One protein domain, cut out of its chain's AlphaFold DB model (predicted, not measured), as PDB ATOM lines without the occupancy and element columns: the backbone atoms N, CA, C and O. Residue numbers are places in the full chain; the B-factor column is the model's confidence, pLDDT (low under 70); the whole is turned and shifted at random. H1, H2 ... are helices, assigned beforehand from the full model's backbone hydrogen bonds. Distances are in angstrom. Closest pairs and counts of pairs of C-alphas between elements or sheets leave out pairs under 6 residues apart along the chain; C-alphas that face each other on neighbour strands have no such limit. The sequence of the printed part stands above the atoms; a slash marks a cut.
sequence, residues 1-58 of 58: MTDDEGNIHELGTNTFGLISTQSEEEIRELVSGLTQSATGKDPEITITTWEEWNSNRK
ATOM      1  N   MET A   1      18.428   1.698  15.015       84.38
ATOM      2  CA  MET A   1      18.138   2.886  14.185       84.38
ATOM      3  C   MET A   1      19.236   3.902  14.406       84.38
ATOM      4  O   MET A   1      19.702   3.999  15.531       84.38
ATOM      5  N   THR A   2      19.704   4.563  13.354       86.81
ATOM      6  CA  THR A   2      20.843   5.482  13.449       86.81
ATOM      7  C   THR A   2      20.343   6.907  13.649       86.81
ATOM      8  O   THR A   2      19.415   7.304  12.948       86.81
ATOM      9  N   ASP A   3      20.914   7.638  14.606       83.94
ATOM     10  CA  ASP A   3      20.625   9.066  14.783       83.94
ATOM     11  C   ASP A   3      21.419   9.948  13.802       83.94
ATOM     12  O   ASP A   3      22.256   9.461  13.038       83.94
ATOM     13  N   ASP A   4      21.159  11.256  13.826       84.81
ATOM     14  CA  ASP A   4      21.833  12.232  12.957       84.81
ATOM     15  C   ASP A   4      23.347  12.343  13.219       84.81
ATOM     16  O   ASP A   4      24.096  12.804  12.357       84.81
ATOM     17  N   GLU A   5      23.820  11.899  14.388       85.62
ATOM     18  CA  GLU A   5      25.241  11.862  14.756       85.62
ATOM     19  C   GLU A   5      25.927  10.555  14.314       85.62
ATOM     20  O   GLU A   5      27.142  10.400  14.460       85.62
ATOM     21  N   GLY A   6      25.174   9.619  13.728       85.00
ATOM     22  CA  GLY A   6      25.680   8.339  13.245       85.00
ATOM     23  C   GLY A   6      25.712   7.233  14.303       85.00
ATOM     24  O   GLY A   6      26.233   6.149  14.022       85.00
ATOM     25  N   ASN A   7      25.155   7.448  15.499       86.81
ATOM     26  CA  ASN A   7      25.118   6.424  16.540       86.81
ATOM     27  C   ASN A   7      24.002   5.416  16.271       86.81
ATOM     28  O   ASN A   7      22.860   5.778  15.986       86.81
ATOM     29  N   ILE A   8      24.324   4.129  16.406       88.81
ATOM     30  CA  ILE A   8      23.366   3.036  16.230       88.81
ATOM     31  C   ILE A   8      22.646   2.772  17.554       88.81
ATOM     32  O   ILE A   8      23.277   2.472  18.566       88.81
ATOM     33  N   HIS A   9      21.313   2.805  17.521       87.56
ATOM     34  CA  HIS A   9      20.453   2.509  18.666       87.56
ATOM     35  C   HIS A   9      19.737   1.165  18.527       87.56
ATOM     36  O   HIS A   9      19.004   0.939  17.558       87.56
ATOM     37  N   GLU A  10      19.891   0.309  19.535       91.00
ATOM     38  CA  GLU A  10      19.142  -0.944  19.674       91.00
ATOM     39  C   GLU A  10      17.701  -0.665  20.114       91.00
ATOM     40  O   GLU A  10      17.462  -0.070  21.173       91.00
ATOM     41  N   LEU A  11      16.732  -1.109  19.311       88.75
ATOM     42  CA  LEU A  11      15.318  -0.769  19.504       88.75
ATOM     43  C   LEU A  11      14.599  -1.649  20.538       88.75
ATOM     44  O   LEU A  11      13.579  -1.247  21.087       88.75
ATOM     45  N   GLY A  12      15.154  -2.818  20.853       88.38
ATOM     46  CA  GLY A  12      14.527  -3.790  21.744       88.38
ATOM     47  C   GLY A  12      13.635  -4.793  21.009       88.38
ATOM     48  O   GLY A  12      13.578  -4.847  19.783       88.38
ATOM     49  N   THR A  13      12.969  -5.652  21.780       91.75
ATOM     50  CA  THR A  13      12.166  -6.756  21.230       91.75
ATOM     51  C   THR A  13      10.895  -6.225  20.568       91.75
ATOM     52  O   THR A  13      10.253  -5.326  21.105       91.75
ATOM     53  N   ASN A  14      10.527  -6.793  19.415       90.12
ATOM     54  CA  ASN A  14       9.326  -6.431  18.647       90.12
ATOM     55  C   ASN A  14       9.207  -4.929  18.318       90.12
ATOM     56  O   ASN A  14       8.106  -4.432  18.113       90.12
ATOM     57  N   THR A  15      10.334  -4.214  18.259       93.31
ATOM     58  CA  THR A  15      10.389  -2.792  17.900       93.31
ATOM     59  C   THR A  15      11.251  -2.626  16.658       93.31
ATOM     60  O   THR A  15      12.380  -3.115  16.606       93.31
ATOM     61  N   PHE A  16      10.725  -1.936  15.650       91.62
ATOM     62  CA  PHE A  16      11.360  -1.795  14.343       91.62
ATOM     63  C   PHE A  16      11.444  -0.322  13.953       91.62
ATOM     64  O   PHE A  16      10.532   0.451  14.230       91.62
ATOM     65  N   GLY A  17      12.546   0.059  13.308       92.19
ATOM     66  CA  GLY A  17      12.720   1.395  12.750       92.19
ATOM     67  C   GLY A  17      12.199   1.416  11.320       92.19
ATOM     68  O   GLY A  17      12.513   0.516  10.542       92.19
ATOM     69  N   LEU A  18      11.426   2.442  10.978       92.50
ATOM     70  CA  LEU A  18      10.853   2.628   9.649       92.50
ATOM     71  C   LEU A  18      11.085   4.071   9.202       92.50
ATOM     72  O   LEU A  18      10.740   5.002   9.920       92.50
ATOM     73  N   ILE A  19      11.646   4.248   8.007       91.88
ATOM     74  CA  ILE A  19      11.736   5.551   7.341       91.88
ATOM     75  C   ILE A  19      10.671   5.557   6.249       91.88
ATOM     76  O   ILE A  19      10.725   4.739   5.333       91.88
ATOM     77  N   SER A  20       9.695   6.454   6.358       92.06
ATOM     78  CA  SER A  20       8.610   6.589   5.387       92.06
ATOM     79  C   SER A  20       8.141   8.040   5.300       92.06
ATOM     80  O   SER A  20       8.283   8.803   6.252       92.06
ATOM     81  N   THR A  21       7.581   8.415   4.151       95.12
ATOM     82  CA  THR A  21       6.869   9.689   3.955       95.12
ATOM     83  C   THR A  21       5.372   9.572   4.248       95.12
ATOM     84  O   THR A  21       4.649  10.551   4.101       95.12
ATOM     85  N   GLN A  22       4.900   8.368   4.574       95.75
ATOM     86  CA  GLN A  22       3.502   8.089   4.879       95.75
ATOM     87  C   GLN A  22       3.112   8.633   6.254       95.75
ATOM     88  O   GLN A  22       3.931   8.704   7.172       95.75
ATOM     89  N   SER A  23       1.835   8.957   6.393       95.12
ATOM     90  CA  SER A  23       1.226   9.343   7.663       95.12
ATOM     91  C   SER A  23       1.160   8.149   8.623       95.12
ATOM     92  O   SER A  23       1.159   6.995   8.192       95.12
ATOM     93  N   GLU A  24       1.029   8.401   9.931       94.69
ATOM     94  CA  GLU A  24       0.857   7.327  10.925       94.69
ATOM     95  C   GLU A  24      -0.328   6.408  10.585       94.69
ATOM     96  O   GLU A  24      -0.212   5.188  10.695       94.69
ATOM     97  N   GLU A  25      -1.455   6.980  10.151       95.38
ATOM     98  CA  GLU A  25      -2.655   6.225   9.777       95.38
ATOM     99  C   GLU A  25      -2.378   5.263   8.614       95.38
ATOM    100  O   GLU A  25      -2.653   4.070   8.723       95.38
ATOM    101  N   GLU A  26      -1.724   5.741   7.554       96.69
ATOM    102  CA  GLU A  26      -1.354   4.923   6.393       96.69
ATOM    103  C   GLU A  26      -0.380   3.795   6.774       96.69
ATOM    104  O   GLU A  26      -0.496   2.668   6.288       96.69
ATOM    105  N   ILE A  27       0.579   4.073   7.665       96.00
ATOM    106  CA  ILE A  27       1.499   3.054   8.193       96.00
ATOM    107  C   ILE A  27       0.719   2.021   9.013       96.00
ATOM    108  O   ILE A  27       0.957   0.820   8.880       96.00
ATOM    109  N   ARG A  28      -0.233   2.462   9.841       95.56
ATOM    110  CA  ARG A  28      -1.065   1.576  10.659       95.56
ATOM    111  C   ARG A  28      -1.913   0.656   9.793       95.56
ATOM    112  O   ARG A  28      -1.937  -0.547  10.055       95.56
ATOM    113  N   GLU A  29      -2.567   1.187   8.764       96.19
ATOM    114  CA  GLU A  29      -3.346   0.393   7.812       96.19
ATOM    115  C   GLU A  29      -2.462  -0.628   7.087       96.19
ATOM    116  O   GLU A  29      -2.804  -1.811   7.027       96.19
ATOM    117  N   LEU A  30      -1.284  -0.203   6.616       95.38
ATOM    118  CA  LEU A  30      -0.327  -1.071   5.934       95.38
ATOM    119  C   LEU A  30       0.128  -2.235   6.827       95.38
ATOM    120  O   LEU A  30       0.031  -3.399   6.434       95.38
ATOM    121  N   VAL A  31       0.616  -1.940   8.033       94.38
ATOM    122  CA  VAL A  31       1.133  -2.962   8.957       94.38
ATOM    123  C   VAL A  31       0.012  -3.890   9.432       94.38
ATOM    124  O   VAL A  31       0.225  -5.103   9.541       94.38
ATOM    125  N   SER A  32      -1.196  -3.358   9.641       95.38
ATOM    126  CA  SER A  32      -2.372  -4.166   9.982       95.38
ATOM    127  C   SER A  32      -2.721  -5.138   8.860       95.38
ATOM    128  O   SER A  32      -2.832  -6.340   9.102       95.38
ATOM    129  N   GLY A  33      -2.804  -4.654   7.615       95.81
ATOM    130  CA  GLY A  33      -3.111  -5.484   6.450       95.81
ATOM    131  C   GLY A  33      -2.078  -6.587   6.214       95.81
ATOM    132  O   GLY A  33      -2.447  -7.735   5.949       95.81
ATOM    133  N   LEU A  34      -0.789  -6.276   6.376       95.00
ATOM    134  CA  LEU A  34       0.290  -7.262   6.281       95.00
ATOM    135  C   LEU A  34       0.191  -8.325   7.381       95.00
ATOM    136  O   LEU A  34       0.290  -9.518   7.092       95.00
ATOM    137  N   THR A  35      -0.048  -7.915   8.629       94.19
ATOM    138  CA  THR A  35      -0.127  -8.855   9.754       94.19
ATOM    139  C   THR A  35      -1.345  -9.762   9.645       94.19
ATOM    140  O   THR A  35      -1.215 -10.978   9.809       94.19
ATOM    141  N   GLN A  36      -2.502  -9.207   9.285       95.69
ATOM    142  CA  GLN A  36      -3.714  -9.984   9.047       95.69
ATOM    143  C   GLN A  36      -3.508 -10.983   7.906       95.69
ATOM    144  O   GLN A  36      -3.878 -12.147   8.032       95.69
ATOM    145  N   SER A  37      -2.865 -10.568   6.813       96.81
ATOM    146  CA  SER A  37      -2.605 -11.448   5.666       96.81
ATOM    147  C   SER A  37      -1.648 -12.590   6.011       96.81
ATOM    148  O   SER A  37      -1.837 -13.715   5.553       96.81
ATOM    149  N   ALA A  38      -0.625 -12.321   6.826       96.19
ATOM    150  CA  ALA A  38       0.383 -13.312   7.188       96.19
ATOM    151  C   ALA A  38      -0.066 -14.253   8.317       96.19
ATOM    152  O   ALA A  38       0.343 -15.412   8.353       96.19
ATOM    153  N   THR A  39      -0.869 -13.758   9.261       95.19
ATOM    154  CA  THR A  39      -1.153 -14.462  10.523       95.19
ATOM    155  C   THR A  39      -2.632 -14.748  10.765       95.19
ATOM    156  O   THR A  39      -2.954 -15.556  11.637       95.19
ATOM    157  N   GLY A  40      -3.532 -14.102  10.019       96.25
ATOM    158  CA  GLY A  40      -4.977 -14.154  10.241       96.25
ATOM    159  C   GLY A  40      -5.445 -13.451  11.518       96.25
ATOM    160  O   GLY A  40      -6.582 -13.677  11.930       96.25
ATOM    161  N   LYS A  41      -4.581 -12.658  12.165       94.25
ATOM    162  CA  LYS A  41      -4.857 -11.982  13.437       94.25
ATOM    163  C   LYS A  41      -4.719 -10.471  13.310       94.25
ATOM    164  O   LYS A  41      -3.782  -9.992  12.669       94.25
ATOM    165  N   ASP A  42      -5.572  -9.766  14.045       92.38
ATOM    166  CA  ASP A  42      -5.440  -8.334  14.272       92.38
ATOM    167  C   ASP A  42      -4.219  -8.056  15.166       92.38
ATOM    168  O   ASP A  42      -4.137  -8.586  16.282       92.38
ATOM    169  N   PRO A  43      -3.240  -7.267  14.697       92.62
ATOM    170  CA  PRO A  43      -2.092  -6.901  15.513       92.62
ATOM    171  C   PRO A  43      -2.418  -5.783  16.506       92.62
ATOM    172  O   PRO A  43      -3.172  -4.858  16.208       92.62
ATOM    173  N   GLU A  44      -1.740  -5.803  17.651       93.62
ATOM    174  CA  GLU A  44      -1.588  -4.616  18.490       93.62
ATOM    175  C   GLU A  44      -0.353  -3.840  18.012       93.62
ATOM    176  O   GLU A  44       0.763  -4.359  18.043       93.62
ATOM    177  N   ILE A  45      -0.555  -2.614  17.524       92.25
ATOM    178  CA  ILE A  45       0.506  -1.780  16.951       92.25
ATOM    179  C   ILE A  45       0.538  -0.448  17.690       92.25
ATOM    180  O   ILE A  45      -0.474   0.244  17.792       92.25
ATOM    181  N   THR A  46       1.729  -0.064  18.142       94.38
ATOM    182  CA  THR A  46       2.029   1.301  18.583       94.38
ATOM    183  C   THR A  46       3.001   1.922  17.592       94.38
ATOM    184  O   THR A  46       4.027   1.322  17.277       94.38
ATOM    185  N   ILE A  47       2.668   3.110  17.098       94.38
ATOM    186  CA  ILE A  47       3.529   3.909  16.228       94.38
ATOM    187  C   ILE A  47       3.912   5.159  17.013       94.38
ATOM    188  O   ILE A  47       3.099   5.711  17.750       94.38
ATOM    189  N   THR A  48       5.170   5.561  16.909       94.19
ATOM    190  CA  THR A  48       5.701   6.771  17.536       94.19
ATOM    191  C   THR A  48       6.825   7.313  16.664       94.19
ATOM    192  O   THR A  48       7.414   6.573  15.868       94.19
ATOM    193  N   THR A  49       7.106   8.604  16.787       92.69
ATOM    194  CA  THR A  49       8.229   9.229  16.091       92.69
ATOM    195  C   THR A  49       9.565   8.812  16.705       92.69
ATOM    196  O   THR A  49       9.643   8.326  17.839       92.69
ATOM    197  N   TRP A  50      10.646   9.020  15.951       90.19
ATOM    198  CA  TRP A  50      11.997   8.803  16.462       90.19
ATOM    199  C   TRP A  50      12.270   9.649  17.700       90.19
ATOM    200  O   TRP A  50      12.775   9.142  18.702       90.19
ATOM    201  N   GLU A  51      11.938  10.938  17.623       90.12
ATOM    202  CA  GLU A  51      12.232  11.901  18.675       90.12
ATOM    203  C   GLU A  51      11.542  11.528  19.988       90.12
ATOM    204  O   GLU A  51      12.175  11.559  21.048       90.12
ATOM    205  N   GLU A  52      10.273  11.122  19.929       91.25
ATOM    206  CA  GLU A  52       9.516  10.674  21.100       91.25
ATOM    207  C   GLU A  52      10.076   9.373  21.674       91.25
ATOM    208  O   GLU A  52      10.333   9.280  22.877       91.25
ATOM    209  N   TRP A  53      10.322   8.376  20.821       90.94
ATOM    210  CA  TRP A  53      10.867   7.095  21.257       90.94
ATOM    211  C   TRP A  53      12.246   7.247  21.911       90.94
ATOM    212  O   TRP A  53      12.501   6.672  22.969       90.94
ATOM    213  N   ASN A  54      13.129   8.054  21.316       87.19
ATOM    214  CA  ASN A  54      14.475   8.289  21.831       87.19
ATOM    215  C   ASN A  54      14.461   9.112  23.130       87.19
ATOM    216  O   ASN A  54      15.269   8.871  24.028       87.19
ATOM    217  N   SER A  55      13.525  10.055  23.268       85.44
ATOM    218  CA  SER A  55      13.371  10.850  24.493       85.44
ATOM    219  C   SER A  55      12.881  10.009  25.671       85.44
ATOM    220  O   SER A  55      13.393  10.160  26.777       85.44
ATOM    221  N   ASN A  56      11.957   9.072  25.434       80.88
ATOM    222  CA  ASN A  56      11.402   8.187  26.466       80.88
ATOM    223  C   ASN A  56      12.384   7.114  26.978       80.88
ATOM    224  O   ASN A  56      12.060   6.389  27.918       80.88
ATOM    225  N   ARG A  57      13.574   6.986  26.375       70.56
ATOM    226  CA  ARG A  57      14.639   6.074  26.835       70.56
ATOM    227  C   ARG A  57      15.556   6.671  27.901       70.56
ATOM    228  O   ARG A  57      16.338   5.912  28.476       70.56
ATOM    229  N   LYS A  58      15.539   7.995  28.086       54.66
ATOM    230  CA  LYS A  58      16.430   8.694  29.021       54.66
ATOM    231  C   LYS A  58      15.974   8.580  30.469       54.66
ATOM    232  O   LYS A  58      14.750   8.601  30.712       54.66
TER     233      LYS A  58
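AT A GLANCE: This is residues 1 to 58 of the 58 residues of the protein "Protein of uncharacterized function (DUF2622)" of Shigella sonnei (UniProt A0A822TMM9). There is little regular structure here: a long helix, H1, makes one end of an elongated model, and a short helix, H2, sits toward the other end, where the opening loop of residues 1 to 9 folds back on itself. Residues 10 to 23 wind through the middle between that loop and H1, and residues 40 to 49 run back from H1 to H2. The printed part has 58 residues with two named helices and no named strand, is all helix by class though under half of its residues are in named elements, and is loose, with a radius of gyration of the C-alphas of 13.1 A and spans of 39 by 24 by 17 A.

IN THESE COORDINATES: Begin at C-alpha 1, at (18.138, 2.886, 14.185); residues 1 to 23 hold no named element. Find C-alpha 24 at (0.857, 7.327, 10.925); from there H1, residues 24 to 39, runs 21.9 A. H2, residues 50 to 55, ends at C-alpha 55, (13.371, 10.850, 24.493).

HOW THE PARTS SIT: H1 and H2 are apart, with no C-alpha of the one within 8 A of the other. In both, every O i to N i+4 pair is within hydrogen-bond range.

THE WHOLE: Look at Glu 5 and Gly 40 for the C-alphas farthest apart, 40.1 A. The link from H1 to H2, 10 residues, is short, and the printed part has no cut. Mean pLDDT of the printed part is 90.9; residue 58 is under 70.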